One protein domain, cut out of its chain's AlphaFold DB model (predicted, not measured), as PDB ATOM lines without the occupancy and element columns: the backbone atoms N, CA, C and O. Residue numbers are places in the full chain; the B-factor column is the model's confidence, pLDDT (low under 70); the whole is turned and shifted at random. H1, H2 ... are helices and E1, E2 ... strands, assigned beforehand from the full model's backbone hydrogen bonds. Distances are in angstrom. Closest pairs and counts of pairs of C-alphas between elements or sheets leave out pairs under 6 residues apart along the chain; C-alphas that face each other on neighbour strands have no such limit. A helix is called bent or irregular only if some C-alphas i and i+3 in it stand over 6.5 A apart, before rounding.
ATOM      1  N   TYR A  66     -38.802 -32.112  30.784       92.81
ATOM      2  CA  TYR A  66     -38.083 -32.105  29.512       92.81
ATOM      3  C   TYR A  66     -37.634 -33.501  29.049       92.81
ATOM      4  O   TYR A  66     -37.553 -33.727  27.844       92.81
ATOM      5  N   PHE A  67     -37.406 -34.465  29.956       92.88
ATOM      6  CA  PHE A  67     -37.132 -35.858  29.567       92.88
ATOM      7  C   PHE A  67     -38.360 -36.534  28.954       92.88
ATOM      8  O   PHE A  67     -38.232 -37.305  28.004       92.88
ATOM      9  N   PHE A  68     -39.555 -36.217  29.457       92.69
ATOM     10  CA  PHE A  68     -40.797 -36.716  28.877       92.69
ATOM     11  C   PHE A  68     -41.066 -36.069  27.520       92.69
ATOM     12  O   PHE A  68     -41.401 -36.776  26.576       92.69
ATOM     13  N   CYS A  69     -40.849 -34.757  27.383       94.31
ATOM     14  CA  CYS A  69     -40.953 -34.087  26.086       94.31
ATOM     15  C   CYS A  69     -39.970 -34.666  25.067       94.31
ATOM     16  O   CYS A  69     -40.376 -34.976  23.953       94.31
ATOM     17  N   TYR A  70     -38.717 -34.896  25.468       94.38
ATOM     18  CA  TYR A  70     -37.721 -35.590  24.651       94.38
ATOM     19  C   TYR A  70     -38.225 -36.955  24.164       94.38
ATOM     20  O   TYR A  70     -38.199 -37.226  22.963       94.38
ATOM     21  N   ALA A  71     -38.732 -37.787  25.078       94.44
ATOM     22  CA  ALA A  71     -39.230 -39.117  24.752       94.44
ATOM     23  C   ALA A  71     -40.463 -39.091  23.837       94.44
ATOM     24  O   ALA A  71     -40.538 -39.874  22.892       94.44
ATOM     25  N   ILE A  72     -41.402 -38.170  24.075       93.69
ATOM     26  CA  ILE A  72     -42.596 -37.995  23.238       93.69
ATOM     27  C   ILE A  72     -42.193 -37.549  21.833       93.69
ATOM     28  O   ILE A  72     -42.636 -38.148  20.856       93.69
ATOM     29  N   THR A  73     -41.328 -36.538  21.711       94.12
ATOM     30  CA  THR A  73     -40.838 -36.076  20.407       94.12
ATOM     31  C   THR A  73     -40.124 -37.209  19.674       94.12
ATOM     32  O   THR A  73     -40.483 -37.512  18.543       94.12
ATOM     33  N   GLY A  74     -39.194 -37.906  20.332       92.19
ATOM     34  CA  GLY A  74     -38.472 -39.032  19.737       92.19
ATOM     35  C   GLY A  74     -39.380 -40.180  19.281       92.19
ATOM     36  O   GLY A  74     -39.136 -40.771  18.230       92.19
ATOM     37  N   ALA A  75     -40.450 -40.472  20.026       91.44
ATOM     38  CA  ALA A  75     -41.403 -41.522  19.678       91.44
ATOM     39  C   ALA A  75     -42.350 -41.124  18.538       91.44
ATOM     40  O   ALA A  75     -42.696 -41.972  17.725       91.44
ATOM     41  N   VAL A  76     -42.773 -39.857  18.467       90.62
ATOM     42  CA  VAL A  76     -43.774 -39.378  17.496       90.62
ATOM     43  C   VAL A  76     -43.143 -38.968  16.162       90.62
ATOM     44  O   VAL A  76     -43.739 -39.182  15.107       90.62
ATOM     45  N   THR A  77     -41.935 -38.400  16.178       90.25
ATOM     46  CA  THR A  77     -41.270 -37.877  14.975       90.25
ATOM     47  C   THR A  77     -41.141 -38.902  13.832       90.25
ATOM     48  O   THR A  77     -41.479 -38.534  12.705       90.25
ATOM     49  N   PRO A  78     -40.746 -40.174  14.062       85.88
ATOM     50  CA  PRO A  78     -40.701 -41.182  12.999       85.88
ATOM     51  C   PRO A  78     -42.059 -41.405  12.316       85.88
ATOM     52  O   PRO A  78     -42.123 -41.454  11.090       85.88
ATOM     53  N   TYR A  79     -43.152 -41.443  13.088       85.06
ATOM     54  CA  TYR A  79     -44.507 -41.616  12.548       85.06
ATOM     55  C   TYR A  79     -44.953 -40.423  11.709       85.06
ATOM     56  O   TYR A  79     -45.573 -40.600  10.662       85.06
ATOM     57  N   ILE A  80     -44.631 -39.201  12.147       86.19
ATOM     58  CA  ILE A  80     -44.923 -37.995  11.363       86.19
ATOM     59  C   ILE A  80     -44.180 -38.049  10.025       86.19
ATOM     60  O   ILE A  80     -44.762 -37.731   8.986       86.19
ATOM     61  N   PHE A  81     -42.911 -38.461  10.027       83.62
ATOM     62  CA  PHE A  81     -42.125 -38.567   8.800       83.62
ATOM     63  C   PHE A  81     -42.653 -39.637   7.845       83.62
ATOM     64  O   PHE A  81     -42.755 -39.365   6.647       83.62
ATOM     65  N   GLU A  82     -43.038 -40.803   8.363       79.50
ATOM     66  CA  GLU A  82     -43.643 -41.868   7.563       79.50
ATOM     67  C   GLU A  82     -44.984 -41.423   6.960       79.50
ATOM     68  O   GLU A  82     -45.199 -41.555   5.757       79.50
ATOM     69  N   TYR A  83     -45.868 -40.828   7.767       82.25
ATOM     70  CA  TYR A  83     -47.197 -40.413   7.314       82.25
ATOM     71  C   TYR A  83     -47.148 -39.285   6.279       82.25
ATOM     72  O   TYR A  83     -47.931 -39.249   5.331       82.25
ATOM     73  N   SER A  84     -46.234 -38.335   6.462       77.88
ATOM     74  CA  SER A  84     -46.204 -37.121   5.652       77.88
ATOM     75  C   SER A  84     -45.531 -37.303   4.286       77.88
ATOM     76  O   SER A  84     -45.629 -36.399   3.455       77.88
ATOM     77  N   ASN A  85     -44.840 -38.427   4.028       69.62
ATOM     78  CA  ASN A  85     -43.970 -38.633   2.853       69.62
ATOM     79  C   ASN A  85     -42.981 -37.470   2.602       69.62
ATOM     80  O   ASN A  85     -42.393 -37.356   1.523       69.62
ATOM     81  N   VAL A  86     -42.782 -36.586   3.590       67.31
ATOM     82  CA  VAL A  86     -42.034 -35.332   3.437       67.31
ATOM     83  C   VAL A  86     -40.587 -35.630   3.089       67.31
ATOM     84  O   VAL A  86     -40.013 -34.958   2.241       67.31
ATOM     85  N   LEU A  87     -40.008 -36.683   3.660       60.47
ATOM     86  CA  LEU A  87     -38.608 -37.017   3.417       60.47
ATOM     87  C   LEU A  87     -38.370 -37.640   2.041       60.47
ATOM     88  O   LEU A  87     -37.355 -37.332   1.432       60.47
ATOM     89  N   VAL A  88     -39.327 -38.381   1.469       62.16
ATOM     90  CA  VAL A  88     -39.230 -38.822   0.062       62.16
ATOM     91  C   VAL A  88     -39.170 -37.613  -0.879       62.16
ATOM     92  O   VAL A  88     -38.498 -37.648  -1.905       62.16
ATOM     93  N   ARG A  89     -39.839 -36.514  -0.513       61.75
ATOM     94  CA  ARG A  89     -39.899 -35.291  -1.321       61.75
ATOM     95  C   ARG A  89     -38.743 -34.319  -1.071       61.75
ATOM     96  O   ARG A  89     -38.402 -33.552  -1.963       61.75
ATOM     97  N   VAL A  90     -38.176 -34.325   0.137       62.97
ATOM     98  CA  VAL A  90     -37.199 -33.332   0.625       62.97
ATOM     99  C   VAL A  90     -35.798 -33.927   0.793       62.97
ATOM    100  O   VAL A  90     -34.901 -33.228   1.246       62.97
ATOM    101  N   TRP A  91     -35.558 -35.184   0.409       64.56
ATOM    102  CA  TRP A  91     -34.224 -35.793   0.451       64.56
ATOM    103  C   TRP A  91     -33.553 -35.803  -0.938       64.56
ATOM    104  O   TRP A  91     -33.455 -36.857  -1.568       64.56
ATOM    105  N   PRO A  92     -33.045 -34.655  -1.441       59.47
ATOM    106  CA  PRO A  92     -32.387 -34.560  -2.747       59.47
ATOM    107  C   PRO A  92     -31.069 -35.345  -2.819       59.47
ATOM    108  O   PRO A  92     -30.488 -35.467  -3.889       59.47
ATOM    109  N   PHE A  93     -30.597 -35.884  -1.691       58.53
ATOM    110  CA  PHE A  93     -29.361 -36.651  -1.597       58.53
ATOM    111  C   PHE A  93     -29.539 -38.166  -1.771       58.53
ATOM    112  O   PHE A  93     -28.529 -38.864  -1.776       58.53
ATOM    113  N   SER A  94     -30.760 -38.712  -1.898       62.75
ATOM    114  CA  SER A  94     -30.952 -40.182  -1.846       62.75
ATOM    115  C   SER A  94     -30.241 -40.889  -2.996       62.75
ATOM    116  O   SER A  94     -29.719 -41.985  -2.811       62.75
ATOM    117  N   SER A  95     -30.148 -40.210  -4.141       63.88
ATOM    118  CA  SER A  95     -29.473 -40.688  -5.341       63.88
ATOM    119  C   SER A  95     -27.974 -40.909  -5.152       63.88
ATOM    120  O   SER A  95     -27.427 -41.775  -5.816       63.88
ATOM    121  N   HIS A  96     -27.304 -40.181  -4.252       73.50
ATOM    122  CA  HIS A  96     -25.867 -40.374  -4.035       73.50
ATOM    123  C   HIS A  96     -25.565 -41.501  -3.036       73.50
ATOM    124  O   HIS A  96     -24.532 -42.158  -3.116       73.50
ATOM    125  N   TRP A  97     -26.475 -41.766  -2.093       71.19
ATOM    126  CA  TRP A  97     -26.285 -42.823  -1.091       71.19
ATOM    127  C   TRP A  97     -26.578 -44.223  -1.641       71.19
ATOM    128  O   TRP A  97     -26.054 -45.201  -1.108       71.19
ATOM    129  N   SER A  98     -27.362 -44.335  -2.720       72.25
ATOM    130  CA  SER A  98     -27.544 -45.603  -3.437       72.25
ATOM    131  C   SER A  98     -26.266 -46.106  -4.112       72.25
ATOM    132  O   SER A  98     -26.172 -47.301  -4.376       72.25
ATOM    133  N   ASP A  99     -25.282 -45.231  -4.342       85.81
ATOM    134  CA  ASP A  99     -24.000 -45.597  -4.958       85.81
ATOM    135  C   ASP A  99     -23.049 -46.303  -3.976       85.81
ATOM    136  O   ASP A  99     -22.038 -46.880  -4.384       85.81
ATOM    137  N   LEU A 100     -23.343 -46.276  -2.670       85.56
ATOM    138  CA  LEU A 100     -22.525 -46.964  -1.674       85.56
ATOM    139  C   LEU A 100     -22.651 -48.488  -1.811       85.56
ATOM    140  O   LEU A 100     -23.757 -49.011  -1.990       85.56
ATOM    141  N   PRO A 101     -21.540 -49.228  -1.643       91.75
ATOM    142  CA  PRO A 101     -21.580 -50.676  -1.681       91.75
ATOM    143  C   PRO A 101     -22.462 -51.197  -0.549       91.75
ATOM    144  O   PRO A 101     -22.424 -50.720   0.591       91.75
ATOM    145  N   TRP A 102     -23.247 -52.216  -0.864       86.31
ATOM    146  CA  TRP A 102     -23.939 -52.987   0.153       86.31
ATOM    147  C   TRP A 102     -22.907 -53.576   1.140       86.31
ATOM    148  O   TRP A 102     -21.860 -54.052   0.688       86.31
ATOM    149  N   PRO A 103     -23.143 -53.538   2.468       87.44
ATOM    150  CA  PRO A 103     -24.388 -53.193   3.173       87.44
ATOM    151  C   PRO A 103     -24.511 -51.724   3.629       87.44
ATOM    152  O   PRO A 103     -25.501 -51.359   4.263       87.44
ATOM    153  N   LEU A 104     -23.525 -50.870   3.337       84.56
ATOM    154  CA  LEU A 104     -23.476 -49.500   3.862       84.56
ATOM    155  C   LEU A 104     -24.623 -48.627   3.344       84.56
ATOM    156  O   LEU A 104     -25.178 -47.847   4.115       84.56
ATOM    157  N   SER A 105     -25.016 -48.781   2.077       83.88
ATOM    158  CA  SER A 105     -26.166 -48.069   1.503       83.88
ATOM    159  C   SER A 105     -27.467 -48.374   2.249       83.88
ATOM    160  O   SER A 105     -28.199 -47.452   2.609       83.88
ATOM    161  N   GLN A 106     -27.722 -49.651   2.549       82.44
ATOM    162  CA  GLN A 106     -28.897 -50.075   3.312       82.44
ATOM    163  C   GLN A 106     -28.856 -49.532   4.744       82.44
ATOM    164  O   GLN A 106     -29.839 -48.969   5.216       82.44
ATOM    165  N   PHE A 107     -27.700 -49.620   5.407       82.88
ATOM    166  CA  PHE A 107     -27.534 -49.095   6.760       82.88
ATOM    167  C   PHE A 107     -27.802 -47.586   6.837       82.88
ATOM    168  O   PHE A 107     -28.540 -47.140   7.711       82.88
ATOM    169  N   VAL A 108     -27.240 -46.791   5.921       84.56
ATOM    170  CA  VAL A 108     -27.444 -45.332   5.910       84.56
ATOM    171  C   VAL A 108     -28.904 -44.977   5.639       84.56
ATOM    172  O   VAL A 108     -29.436 -44.063   6.270       84.56
ATOM    173  N   LEU A 109     -29.561 -45.696   4.731       81.44
ATOM    174  CA  LEU A 109     -30.951 -45.430   4.378       81.44
ATOM    175  C   LEU A 109     -31.911 -45.795   5.520       81.44
ATOM    176  O   LEU A 109     -32.812 -45.015   5.831       81.44
ATOM    177  N   GLU A 110     -31.689 -46.932   6.181       82.00
ATOM    178  CA  GLU A 110     -32.528 -47.386   7.294       82.00
ATOM    179  C   GLU A 110     -32.259 -46.610   8.591       82.00
ATOM    180  O   GLU A 110     -33.205 -46.235   9.282       82.00
ATOM    181  N   MET A 111     -30.996 -46.299   8.908       84.19
ATOM    182  CA  MET A 111     -30.626 -45.601  10.149       84.19
ATOM    183  C   MET A 111     -30.666 -44.076  10.038       84.19
ATOM    184  O   MET A 111     -30.754 -43.393  11.060       84.19
ATOM    185  N   GLY A 112     -30.639 -43.517   8.826       85.31
ATOM    186  CA  GLY A 112     -30.678 -42.071   8.614       85.31
ATOM    187  C   GLY A 112     -31.955 -41.439   9.169       85.31
ATOM    188  O   GLY A 112     -31.894 -40.431   9.875       85.31
ATOM    189  N   LEU A 113     -33.108 -42.071   8.929       82.38
ATOM    190  CA  LEU A 113     -34.407 -41.607   9.422       82.38
ATOM    191  C   LEU A 113     -34.476 -41.567  10.964       82.38
ATOM    192  O   LEU A 113     -34.746 -40.492  11.516       82.38
ATOM    193  N   PRO A 114     -34.182 -42.666  11.688       84.94
ATOM    194  CA  PRO A 114     -34.086 -42.627  13.139       84.94
ATOM    195  C   PRO A 114     -33.038 -41.645  13.666       84.94
ATOM    196  O   PRO A 114     -33.291 -40.991  14.673       84.94
ATOM    197  N   ALA A 115     -31.890 -41.487  12.998       88.56
ATOM    198  CA  ALA A 115     -30.856 -40.545  13.425       88.56
ATOM    199  C   ALA A 115     -31.321 -39.082  13.335       88.56
ATOM    200  O   ALA A 115     -31.037 -38.281  14.230       88.56
ATOM    201  N   ILE A 116     -32.083 -38.726  12.298       88.06
ATOM    202  CA  ILE A 116     -32.702 -37.398  12.171       88.06
ATOM    203  C   ILE A 116     -33.762 -37.204  13.249       88.06
ATOM    204  O   ILE A 116     -33.768 -36.173  13.918       88.06
ATOM    205  N   ALA A 117     -34.632 -38.196  13.460       87.06
ATOM    206  CA  ALA A 117     -35.635 -38.142  14.519       87.06
ATOM    207  C   ALA A 117     -34.983 -37.962  15.901       87.06
ATOM    208  O   ALA A 117     -35.382 -37.085  16.672       87.06
ATOM    209  N   ALA A 118     -33.912 -38.712  16.172       90.12
ATOM    210  CA  ALA A 118     -33.112 -38.574  17.378       90.12
ATOM    211  C   ALA A 118     -32.496 -37.172  17.481       90.12
ATOM    212  O   ALA A 118     -32.578 -36.549  18.536       90.12
ATOM    213  N   SER A 119     -31.971 -36.620  16.386       90.75
ATOM    214  CA  SER A 119     -31.417 -35.258  16.353       90.75
ATOM    215  C   SER A 119     -32.471 -34.191  16.672       90.75
ATOM    216  O   SER A 119     -32.217 -33.299  17.478       90.75
ATOM    217  N   MET A 120     -33.684 -34.310  16.123       91.38
ATOM    218  CA  MET A 120     -34.790 -33.388  16.418       91.38
ATOM    219  C   MET A 120     -35.223 -33.476  17.883       91.38
ATOM    220  O   MET A 120     -35.425 -32.451  18.534       91.38
ATOM    221  N   SER A 121     -35.302 -34.689  18.436       93.56
ATOM    222  CA  SER A 121     -35.582 -34.862  19.863       93.56
ATOM    223  C   SER A 121     -34.474 -34.249  20.732       93.56
ATOM    224  O   SER A 121     -34.769 -33.578  21.718       93.56
ATOM    225  N   LEU A 122     -33.198 -34.360  20.342       94.25
ATOM    226  CA  LEU A 122     -32.087 -33.750  21.079       94.25
ATOM    227  C   LEU A 122     -32.164 -32.230  21.138       94.25
ATOM    228  O   LEU A 122     -31.738 -31.666  22.142       94.25
ATOM    229  N   LEU A 123     -32.734 -31.565  20.128       94.81
ATOM    230  CA  LEU A 123     -32.998 -30.127  20.209       94.81
ATOM    231  C   LEU A 123     -33.946 -29.821  21.375       94.81
ATOM    232  O   LEU A 123     -33.648 -28.944  22.182       94.81
ATOM    233  N   VAL A 124     -35.019 -30.600  21.541       95.00
ATOM    234  CA  VAL A 124     -35.949 -30.456  22.676       95.00
ATOM    235  C   VAL A 124     -35.234 -30.684  24.009       95.00
ATOM    236  O   VAL A 124     -35.376 -29.881  24.933       95.00
ATOM    237  N   LEU A 125     -34.407 -31.731  24.099       94.00
ATOM    238  CA  LEU A 125     -33.612 -32.001  25.300       94.00
ATOM    239  C   LEU A 125     -32.622 -30.866  25.597       94.00
ATOM    240  O   LEU A 125     -32.472 -30.466  26.748       94.00
ATOM    241  N   SER A 126     -31.967 -30.328  24.566       95.44
ATOM    242  CA  SER A 126     -30.991 -29.244  24.687       95.44
ATOM    243  C   SER A 126     -31.624 -27.970  25.235       95.44
ATOM    244  O   SER A 126     -31.070 -27.365  26.151       95.44
ATOM    245  N   VAL A 127     -32.820 -27.623  24.749       96.00
ATOM    246  CA  VAL A 127     -33.603 -26.486  25.236       96.00
ATOM    247  C   VAL A 127     -34.005 -26.717  26.691       96.00
ATOM    248  O   VAL A 127     -33.823 -25.828  27.516       96.00
ATOM    249  N   GLY A 128     -34.472 -27.921  27.036       93.19
ATOM    250  CA  GLY A 128     -34.823 -28.274  28.415       93.19
ATOM    251  C   GLY A 128     -33.645 -28.163  29.391       93.19
ATOM    252  O   GLY A 128     -33.778 -27.558  30.453       93.19
ATOM    253  N   LEU A 129     -32.471 -28.673  29.007       92.31
ATOM    254  CA  LEU A 129     -31.245 -28.563  29.806       92.31
ATOM    255  C   LEU A 129     -30.749 -27.117  29.931       92.31
ATOM    256  O   LEU A 129     -30.188 -26.748  30.965       92.31
ATOM    257  N   LEU A 130     -30.946 -26.302  28.891       94.31
ATOM    258  CA  LEU A 130     -30.588 -24.887  28.893       94.31
ATOM    259  C   LEU A 130     -31.507 -24.075  29.814       94.31
ATOM    260  O   LEU A 130     -31.005 -23.247  30.570       94.31
ATOM    261  N   ILE A 131     -32.813 -24.364  29.822       92.75
ATOM    262  CA  ILE A 131     -33.782 -23.759  30.752       92.75
ATOM    263  C   ILE A 131     -33.429 -24.093  32.209       92.75
ATOM    264  O   ILE A 131     -33.476 -23.215  33.063       92.75
ATOM    265  N   GLU A 132     -33.020 -25.333  32.490       89.94
ATOM    266  CA  GLU A 132     -32.594 -25.763  33.835       89.94
ATOM    267  C   GLU A 132     -31.184 -25.242  34.207       89.94
ATOM    268  O   GLU A 132     -30.694 -25.494  35.304       89.94
ATOM    269  N   GLY A 133     -30.478 -24.558  33.296       89.56
ATOM    270  CA  GLY A 133     -29.109 -24.072  33.524       89.56
ATOM    271  C   GLY A 133     -28.064 -25.187  33.684       89.56
ATOM    272  O   GLY A 133     -26.951 -24.946  34.145       89.56
ATOM    273  N   SER A 134     -28.405 -26.419  33.300       89.50
ATOM    274  CA  SER A 134     -27.577 -27.624  33.469       89.50
ATOM    275  C   SER A 134     -26.907 -28.089  32.173       89.50
ATOM    276  O   SER A 134     -26.368 -29.198  32.094       89.50
ATOM    277  N   PHE A 135     -26.936 -27.245  31.143       93.31
ATOM    278  CA  PHE A 135     -26.467 -27.579  29.809       93.31
ATOM    279  C   PHE A 135     -24.983 -27.970  29.790       93.31
ATOM    280  O   PHE A 135     -24.099 -27.189  30.144       93.31
ATOM    281  N   ARG A 136     -24.704 -29.188  29.314       94.06
ATOM    282  CA  ARG A 136     -23.353 -29.659  28.997       94.06
ATOM    283  C   ARG A 136     -23.386 -30.470  27.711       94.06
ATOM    284  O   ARG A 136     -24.123 -31.449  27.614       94.06
ATOM    285  N   TRP A 137     -22.524 -30.121  26.758       94.44
ATOM    286  CA  TRP A 137     -22.395 -30.837  25.484       94.44
ATOM    287  C   TRP A 137     -22.126 -32.334  25.655       94.44
ATOM    288  O   TRP A 137     -22.664 -33.146  24.908       94.44
ATOM    289  N   ALA A 138     -21.361 -32.708  26.686       95.19
ATOM    290  CA  ALA A 138     -21.094 -34.104  27.012       95.19
ATOM    291  C   ALA A 138     -22.380 -34.911  27.277       95.19
ATOM    292  O   ALA A 138     -22.458 -36.067  26.873       95.19
ATOM    293  N   TYR A 139     -23.400 -34.310  27.903       94.31
ATOM    294  CA  TYR A 139     -24.674 -34.984  28.177       94.31
ATOM    295  C   TYR A 139     -25.472 -35.223  26.899       94.31
ATOM    296  O   TYR A 139     -25.992 -36.319  26.698       94.31
ATOM    297  N   LEU A 140     -25.516 -34.235  26.002       94.81
ATOM    298  CA  LEU A 140     -26.187 -34.383  24.712       94.81
ATOM    299  C   LEU A 140     -25.510 -35.439  23.844       94.81
ATOM    300  O   LEU A 140     -26.192 -36.326  23.339       94.81
ATOM    301  N   LEU A 141     -24.180 -35.388  23.719       95.12
ATOM    302  CA  LEU A 141     -23.427 -36.355  22.922       95.12
ATOM    303  C   LEU A 141     -23.591 -37.775  23.473       95.12
ATOM    304  O   LEU A 141     -23.851 -38.710  22.718       95.12
ATOM    305  N   ARG A 142     -23.495 -37.942  24.796       95.31
ATOM    306  CA  ARG A 142     -23.697 -39.239  25.445       95.31
ATOM    307  C   ARG A 142     -25.114 -39.762  25.224       95.31
ATOM    308  O   ARG A 142     -25.270 -40.921  24.856       95.31
ATOM    309  N   THR A 143     -26.127 -38.915  25.410       95.25
ATOM    310  CA  THR A 143     -27.532 -39.279  25.168       95.25
ATOM    311  C   THR A 143     -27.740 -39.682  23.711       95.25
ATOM    312  O   THR A 143     -28.330 -40.722  23.455       95.25
ATOM    313  N   PHE A 144     -27.190 -38.921  22.759       94.75
ATOM    314  CA  PHE A 144     -27.267 -39.232  21.331       94.75
ATOM    315  C   PHE A 144     -26.704 -40.616  21.005       94.75
ATOM    316  O   PHE A 144     -27.379 -41.417  20.366       94.75
ATOM    317  N   ILE A 145     -25.488 -40.907  21.479       95.19
ATOM    318  CA  ILE A 145     -24.822 -42.191  21.240       95.19
ATOM    319  C   ILE A 145     -25.647 -43.336  21.838       95.19
ATOM    320  O   ILE A 145     -25.878 -44.334  21.160       95.19
ATOM    321  N   ILE A 146     -26.135 -43.187  23.075       95.81
ATOM    322  CA  ILE A 146     -26.970 -44.208  23.725       95.81
ATOM    323  C   ILE A 146     -28.266 -44.427  22.934       95.81
ATOM    324  O   ILE A 146     -28.621 -45.572  22.664       95.81
ATOM    325  N   THR A 147     -28.942 -43.357  22.512       94.25
ATOM    326  CA  THR A 147     -30.165 -43.438  21.702       94.25
ATOM    327  C   THR A 147     -29.915 -44.169  20.384       94.25
ATOM    328  O   THR A 147     -30.675 -45.072  20.047       94.25
ATOM    329  N   LEU A 148     -28.836 -43.847  19.661       92.50
ATOM    330  CA  LEU A 148     -28.489 -44.531  18.411       92.50
ATOM    331  C   LEU A 148     -28.210 -46.021  18.621       92.50
ATOM    332  O   LEU A 148     -28.697 -46.842  17.845       92.50
ATOM    333  N   ILE A 149     -27.464 -46.378  19.672       94.81
ATOM    334  CA  ILE A 149     -27.170 -47.778  20.005       94.81
ATOM    335  C   ILE A 149     -28.464 -48.536  20.313       94.81
ATOM    336  O   ILE A 149     -28.673 -49.621  19.777       94.81
ATOM    337  N   LEU A 150     -29.344 -47.969  21.145       94.62
ATOM    338  CA  LEU A 150     -30.588 -48.630  21.532       94.62
ATOM    339  C   LEU A 150     -31.556 -48.777  20.353       94.62
ATOM    340  O   LEU A 150     -32.118 -49.853  20.171       94.62
ATOM    341  N   ILE A 151     -31.720 -47.740  19.528       91.06
ATOM    342  CA  ILE A 151     -32.549 -47.812  18.317       91.06
ATOM    343  C   ILE A 151     -32.000 -48.872  17.362       91.06
ATOM    344  O   ILE A 151     -32.761 -49.707  16.879       91.06
ATOM    345  N   SER A 152     -30.682 -48.879  17.140       90.75
ATOM    346  CA  SER A 152     -30.041 -49.886  16.292       90.75
ATOM    347  C   SER A 152     -30.290 -51.290  16.839       90.75
ATOM    348  O   SER A 152     -30.686 -52.176  16.091       90.75
ATOM    349  N   ALA A 153     -30.129 -51.492  18.150       92.75
ATOM    350  CA  ALA A 153     -30.373 -52.777  18.799       92.75
ATOM    351  C   ALA A 153     -31.834 -53.237  18.666       92.75
ATOM    352  O   ALA A 153     -32.074 -54.415  18.403       92.75
ATOM    353  N   VAL A 154     -32.808 -52.329  18.809       90.25
ATOM    354  CA  VAL A 154     -34.233 -52.630  18.591       90.25
ATOM    355  C   VAL A 154     -34.480 -53.043  17.141       90.25
ATOM    356  O   VAL A 154     -35.135 -54.057  16.909       90.25
ATOM    357  N   HIS A 155     -33.919 -52.310  16.177       87.00
ATOM    358  CA  HIS A 155     -34.068 -52.603  14.750       87.00
ATOM    359  C   HIS A 155     -33.468 -53.967  14.385       87.00
ATOM    360  O   HIS A 155     -34.175 -54.835  13.880       87.00
ATOM    361  N   PHE A 156     -32.219 -54.225  14.789       88.75
ATOM    362  CA  PHE A 156     -31.575 -55.531  14.609       88.75
ATOM    363  C   PHE A 156     -32.342 -56.667  15.295       88.75
ATOM    364  O   PHE A 156     -32.400 -57.777  14.771       88.75
ATOM    365  N   SER A 157     -32.946 -56.413  16.459       88.19
ATOM    366  CA  SER A 157     -33.762 -57.420  17.145       88.19
ATOM    367  C   SER A 157     -35.004 -57.788  16.333       88.19
ATOM    368  O   SER A 157     -35.372 -58.957  16.292       88.19
ATOM    369  N   ILE A 158     -35.641 -56.827  15.661       86.69
ATOM    370  CA  ILE A 158     -36.789 -57.097  14.783       86.69
ATOM    371  C   ILE A 158     -36.357 -57.965  13.592       86.69
ATOM    372  O   ILE A 158     -37.044 -58.937  13.274       86.69
ATOM    373  N   ASP A 159     -35.201 -57.674  12.993       84.12
ATOM    374  CA  ASP A 159     -34.663 -58.446  11.865       84.12
ATOM    375  C   ASP A 159     -34.270 -59.880  12.249       84.12
ATOM    376  O   ASP A 159     -34.456 -60.813  11.465       84.12
ATOM    377  N   LEU A 160     -33.778 -60.080  13.477       89.06
ATOM    378  CA  LEU A 160     -33.462 -61.405  14.023       89.06
ATOM    379  C   LEU A 160     -34.705 -62.278  14.242       89.06
ATOM    380  O   LEU A 160     -34.594 -63.505  14.301       89.06
ATOM    381  N   PHE A 161     -35.887 -61.670  14.341       89.44
ATOM    382  CA  PHE A 161     -37.142 -62.353  14.638       89.44
ATOM    383  C   PHE A 161     -38.165 -62.167  13.510       89.44
ATOM    384  O   PHE A 161     -39.224 -61.567  13.716       89.44
ATOM    385  N   PRO A 162     -37.923 -62.746  12.316       85.56
ATOM    386  CA  PRO A 162     -38.790 -62.566  11.152       85.56
ATOM    387  C   PRO A 162     -40.216 -63.089  11.372       85.56
ATOM    388  O   PRO A 162     -41.130 -62.670  10.670       85.56
ATOM    389  N   TRP A 163     -40.441 -63.959  12.362       88.88
ATOM    390  CA  TRP A 163     -41.783 -64.403  12.752       88.88
ATOM    391  C   TRP A 163     -42.643 -63.297  13.379       88.88
ATOM    392  O   TRP A 163     -43.857 -63.460  13.469       88.88
ATOM    393  N   LEU A 164     -42.047 -62.186  13.826       87.56
ATOM    394  CA  LEU A 164     -42.777 -61.005  14.300       87.56
ATOM    395  C   LEU A 164     -43.360 -60.184  13.144       87.56
ATOM    396  O   LEU A 164     -44.178 -59.294  13.383       87.56
ATOM    397  N   LEU A 165     -42.959 -60.482  11.908       87.88
ATOM    398  CA  LEU A 165     -43.401 -59.808  10.702       87.88
ATOM    399  C   LEU A 165     -44.467 -60.652   9.993       87.88
ATOM    400  O   LEU A 165     -44.248 -61.819   9.671       87.88
ATOM    401  N   ARG A 166     -45.627 -60.055   9.710       87.19
ATOM    402  CA  ARG A 166     -46.663 -60.651   8.860       87.19
ATOM    403  C   ARG A 166     -46.633 -59.962   7.488       87.19
ATOM    404  O   ARG A 166     -46.592 -58.733   7.430       87.19
ATOM    405  N   PRO A 167     -46.643 -60.714   6.374       86.38
ATOM    406  CA  PRO A 167     -46.776 -60.113   5.052       86.38
ATOM    407  C   PRO A 167     -48.139 -59.423   4.925       86.38
ATOM    408  O   PRO A 167     -49.159 -59.967   5.362       86.38
ATOM    409  N   ILE A 168     -48.159 -58.224   4.340       85.69
ATOM    410  CA  ILE A 168     -49.404 -57.498   4.082       85.69
ATOM    411  C   ILE A 168     -50.074 -58.121   2.844       85.69
ATOM    412  O   ILE A 168     -49.433 -58.254   1.799       85.69
ATOM    413  N   PRO A 169     -51.356 -58.525   2.916       86.44
ATOM    414  CA  PRO A 169     -52.049 -59.073   1.757       86.44
ATOM    415  C   PRO A 169     -52.124 -58.021   0.641       86.44
ATOM    416  O   PRO A 169     -52.658 -56.934   0.846       86.44
ATOM    417  N   GLY A 170     -51.584 -58.354  -0.534       89.44
ATOM    418  CA  GLY A 170     -51.553 -57.475  -1.709       89.44
ATOM    419  C   GLY A 170     -50.205 -56.804  -1.997       89.44
ATOM    420  O   GLY A 170     -50.054 -56.252  -3.080       89.44
ATOM    421  N   ASP A 171     -49.217 -56.895  -1.099       85.38
ATOM    422  CA  ASP A 171     -47.870 -56.357  -1.324       85.38
ATOM    423  C   ASP A 171     -46.806 -57.304  -0.745       85.38
ATOM    424  O   ASP A 171     -46.616 -57.399   0.467       85.38
ATOM    425  N   GLN A 172     -46.106 -58.036  -1.620       80.25
ATOM    426  CA  GLN A 172     -45.084 -59.009  -1.209       80.25
ATOM    427  C   GLN A 172     -43.832 -58.361  -0.607       80.25
ATOM    428  O   GLN A 172     -43.050 -59.047   0.055       80.25
ATOM    429  N   HIS A 173     -43.616 -57.065  -0.827       78.69
ATOM    430  CA  HIS A 173     -42.421 -56.371  -0.352       78.69
ATOM    431  C   HIS A 173     -42.647 -55.666   0.984       78.69
ATOM    432  O   HIS A 173     -41.681 -55.341   1.675       78.69
ATOM    433  N   ARG A 174     -43.906 -55.492   1.401       78.44
ATOM    434  CA  ARG A 174     -44.255 -54.791   2.636       78.44
ATOM    435  C   ARG A 174     -44.604 -55.775   3.750       78.44
ATOM    436  O   ARG A 174     -45.582 -56.523   3.695       78.44
ATOM    437  N   LYS A 175     -43.779 -55.766   4.793       82.12
ATOM    438  CA  LYS A 175     -43.973 -56.555   6.011       82.12
ATOM    439  C   LYS A 175     -44.483 -55.633   7.113       82.12
ATOM    440  O   LYS A 175     -43.881 -54.592   7.352       82.12
ATOM    441  N   SER A 176     -45.574 -55.996   7.782       83.44
ATOM    442  CA  SER A 176     -46.033 -55.298   8.987       83.44
ATOM    443  C   SER A 176     -45.615 -56.066  10.233       83.44
ATOM    444  O   SER A 176     -45.625 -57.298  10.247       83.44
ATOM    445  N   LEU A 177     -45.268 -55.353  11.306       85.12
ATOM    446  CA  LEU A 177     -45.162 -55.994  12.612       85.12
ATOM    447  C   LEU A 177     -46.540 -56.523  13.037       85.12
ATOM    448  O   LEU A 177     -47.546 -55.825  12.940       85.12
ATOM    449  N   ILE A 178     -46.566 -57.747  13.564       89.00
ATOM    450  CA  ILE A 178     -47.741 -58.334  14.233       89.00
ATOM    451  C   ILE A 178     -48.051 -57.577  15.531       89.00
ATOM    452  O   ILE A 178     -49.191 -57.540  15.993       89.00
ATOM    453  N   VAL A 179     -47.021 -56.973  16.123       86.06
ATOM    454  CA  VAL A 179     -47.117 -56.204  17.356       86.06
ATOM    455  C   VAL A 179     -47.975 -54.953  17.118       86.06
ATOM    456  O   VAL A 179     -47.675 -54.181  16.204       86.06
ATOM    457  N   PRO A 180     -49.019 -54.707  17.934       88.19
ATOM    458  CA  PRO A 180     -49.835 -53.506  17.811       88.19
ATOM    459  C   PRO A 180     -48.981 -52.237  17.888       88.19
ATOM    460  O   PRO A 180     -48.105 -52.133  18.747       88.19
ATOM    461  N   GLY A 181     -49.272 -51.245  17.041       84.75
ATOM    462  CA  GLY A 181     -48.463 -50.022  16.930       84.75
ATOM    463  C   GLY A 181     -48.234 -49.292  18.259       84.75
ATOM    464  O   GLY A 181     -47.162 -48.736  18.478       84.75
ATOM    465  N   ILE A 182     -49.180 -49.377  19.203       86.69
ATOM    466  CA  ILE A 182     -49.025 -48.786  20.541       86.69
ATOM    467  C   ILE A 182     -47.815 -49.341  21.303       86.69
ATOM    468  O   ILE A 182     -47.122 -48.584  21.975       86.69
ATOM    469  N   PHE A 183     -47.501 -50.631  21.162       88.56
ATOM    470  CA  PHE A 183     -46.327 -51.221  21.804       88.56
ATOM    471  C   PHE A 183     -45.030 -50.735  21.161       88.56
ATOM    472  O   PHE A 183     -44.052 -50.542  21.872       88.56
ATOM    473  N   VAL A 184     -45.024 -50.479  19.849       86.31
ATOM    474  CA  VAL A 184     -43.862 -49.900  19.156       86.31
ATOM    475  C   VAL A 184     -43.620 -48.466  19.633       86.31
ATOM    476  O   VAL A 184     -42.491 -48.116  19.962       86.31
ATOM    477  N   VAL A 185     -44.677 -47.652  19.754       88.69
ATOM    478  CA  VAL A 185     -44.588 -46.294  20.326       88.69
ATOM    479  C   VAL A 185     -44.061 -46.336  21.761       88.69
ATOM    480  O   VAL A 185     -43.166 -45.565  22.102       88.69
ATOM    481  N   LEU A 186     -44.580 -47.238  22.598       91.12
ATOM    482  CA  LEU A 186     -44.132 -47.391  23.984       91.12
ATOM    483  C   LEU A 186     -42.676 -47.866  24.069       91.12
ATOM    484  O   LEU A 186     -41.914 -47.335  24.876       91.12
ATOM    485  N   LEU A 187     -42.272 -48.815  23.222       91.25
ATOM    486  CA  LEU A 187     -40.898 -49.308  23.154       91.25
ATOM    487  C   LEU A 187     -39.934 -48.181  22.769       91.25
ATOM    488  O   LEU A 187     -38.943 -47.958  23.467       91.25
ATOM    489  N   LEU A 188     -40.259 -47.413  21.726       90.00
ATOM    490  CA  LEU A 188     -39.474 -46.247  21.322       90.00
ATOM    491  C   LEU A 188     -39.444 -45.194  22.435       90.00
ATOM    492  O   LEU A 188     -38.367 -44.784  22.853       90.00
ATOM    493  N   GLY A 189     -40.596 -44.813  22.988       92.12
ATOM    494  CA  GLY A 189     -40.678 -43.844  24.083       92.12
ATOM    495  C   GLY A 189     -39.837 -44.252  25.296       92.12
ATOM    496  O   GLY A 189     -39.085 -43.437  25.826       92.12
ATOM    497  N   SER A 190     -39.887 -45.529  25.689       93.62
ATOM    498  CA  SER A 190     -39.065 -46.065  26.780       93.62
ATOM    499  C   SER A 190     -37.569 -46.039  26.459       93.62
ATOM    500  O   SER A 190     -36.765 -45.738  27.336       93.62
ATOM    501  N   THR A 191     -37.199 -46.263  25.194       93.81
ATOM    502  CA  THR A 191     -35.815 -46.197  24.710       93.81
ATOM    503  C   THR A 191     -35.252 -44.786  24.839       93.81
ATOM    504  O   THR A 191     -34.175 -44.599  25.405       93.81
ATOM    505  N   TYR A 192     -36.002 -43.780  24.385       94.25
ATOM    506  CA  TYR A 192     -35.619 -42.376  24.539       94.25
ATOM    507  C   TYR A 192     -35.554 -41.967  26.017       94.25
ATOM    508  O   TYR A 192     -34.593 -41.327  26.444       94.25
ATOM    509  N   LEU A 193     -36.532 -42.374  26.832       94.00
ATOM    510  CA  LEU A 193     -36.528 -42.080  28.266       94.00
ATOM    511  C   LEU A 193     -35.289 -42.676  28.959       94.00
ATOM    512  O   LEU A 193     -34.609 -41.986  29.719       94.00
ATOM    513  N   LEU A 194     -34.971 -43.939  28.658       94.31
ATOM    514  CA  LEU A 194     -33.803 -44.638  29.187       94.31
ATOM    515  C   LEU A 194     -32.501 -43.969  28.735       94.31
ATOM    516  O   LEU A 194     -31.601 -43.769  29.551       94.31
ATOM    517  N   ALA A 195     -32.405 -43.579  27.463       94.88
ATOM    518  CA  ALA A 195     -31.230 -42.900  26.938       94.88
ATOM    519  C   ALA A 195     -30.990 -41.554  27.625       94.88
ATOM    520  O   ALA A 195     -29.860 -41.260  28.014       94.88
ATOM    521  N   ALA A 196     -32.044 -40.762  27.830       93.38
ATOM    522  CA  ALA A 196     -31.937 -39.488  28.527       93.38
ATOM    523  C   ALA A 196     -31.553 -39.670  30.000       93.38
ATOM    524  O   ALA A 196     -30.707 -38.940  30.514       93.38
ATOM    525  N   TRP A 197     -32.112 -40.688  30.660       91.56
ATOM    526  CA  TRP A 197     -31.770 -41.029  32.039       91.56
ATOM    527  C   TRP A 197     -30.300 -41.439  32.199       91.56
ATOM    528  O   TRP A 197     -29.625 -41.003  33.130       91.56
ATOM    529  N   LEU A 198     -29.784 -42.268  31.288       93.06
ATOM    530  CA  LEU A 198     -28.392 -42.732  31.318       93.06
ATOM    531  C   LEU A 198     -27.398 -41.666  30.829       93.06
ATOM    532  O   LEU A 198     -26.246 -41.638  31.275       93.06
ATOM    533  N   GLY A 199     -27.820 -40.814  29.895       92.38
ATOM    534  CA  GLY A 199     -26.994 -39.773  29.290       92.38
ATOM    535  C   GLY A 199     -26.828 -38.535  30.170       92.38
ATOM    536  O   GLY A 199     -25.743 -37.947  30.196       92.38
ATOM    537  N   CYS A 200     -27.860 -38.199  30.946       90.75
ATOM    538  CA  CYS A 200     -27.869 -37.109  31.913       90.75
ATOM    539  C   CYS A 200     -27.851 -37.690  33.335       90.75
ATOM    540  O   CYS A 200     -28.916 -37.801  33.951       90.75
ATOM    541  N   PRO A 201     -26.675 -38.074  33.879       80.44
ATOM    542  CA  PRO A 201     -26.596 -38.518  35.262       80.44
ATOM    543  C   PRO A 201     -27.210 -37.429  36.135       80.44
ATOM    544  O   PRO A 201     -26.817 -36.263  36.038       80.44
ATOM    545  N   SER A 202     -28.227 -37.817  36.912       67.25
ATOM    546  CA  SER A 202     -28.933 -36.932  37.834       67.25
ATOM    547  C   SER A 202     -27.891 -36.084  38.544       67.25
ATOM    548  O   SER A 202     -26.973 -36.645  39.137       67.25
TER     549      SER A 202
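AT A GLANCE: This is residues 66 to 202 of the 217 residues of an uncharacterized protein of Granulicella aggregans (UniProt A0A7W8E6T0). Four helices, H1, H4, H5 and H6, form an up-and-down bundle, each running against the one before it, with the small strand hairpin E1 and E2 beyond one end. Short H2 and H3 lie on the stretch from H1 to H4, where residues 88 to 93 stick out. The 137 printed residues run H1 H2 H3 H4 H5 E1 E2 H6, mostly helix, with one antiparallel sheet, E1 - E2. The whole is compact, radius of gyration of the C-alphas 16.3 A, and only just elongated, spanning 53 by 34 by 26 A.

IN THESE COORDINATES: H1, residues 66 to 84, begins at C-alpha 66 (-38.083, -32.105, 29.512) and is 25.7 A long; it is only just irregular, with C-alphas 75 and 78 6.7 A apart. H2 is 86 to 90, H3 94 to 97. H4, 104 to 131, measures 38.6 A, with a kink of 37 degrees near residue 111. H5, 137 to 160, measures 34.5 A. E1 is 165 to 168, E2 171 to 177. H6, 181 to 199, measures 26.8 A and ends at C-alpha 199 (-26.994, -39.773, 29.290).

HOW THE PARTS SIT: H4 is the hub. It touches H1, closest C-alphas Gly 74 and Ser 121, 5.1 A, at a steep tilt of 38 degrees, opposite ways. H4 and H5 are a helical hairpin, closest C-alphas Ala 115 and Leu 148, 6.8 A. H6 touches H1 at the C-alphas of Ala 71 and Tyr 192, 4.9 A, and H5 at those of Thr 143 and Gly 199, 4.2 A. H3 only just touches H4, with 3 pairs of C-alphas within 8 A, the closest Trp 97 and Ser 105, 5.9 A. In the hairpin E1 and E2, N 166 and O 176 are 2.8 A apart, within hydrogen-bond range. Every O i to N i+4 pair is within range in H2, H5 and H6, 13 of 15 in H1 and 21 of 24 in H4; H3 is too short for one.

THE WHOLE: The C-alphas of Gly 133 and Gly 170, the farthest apart, are 53.5 A apart. The printed part has no cut and no long link. Residues 85 to 95 and 202 have pLDDT under 70.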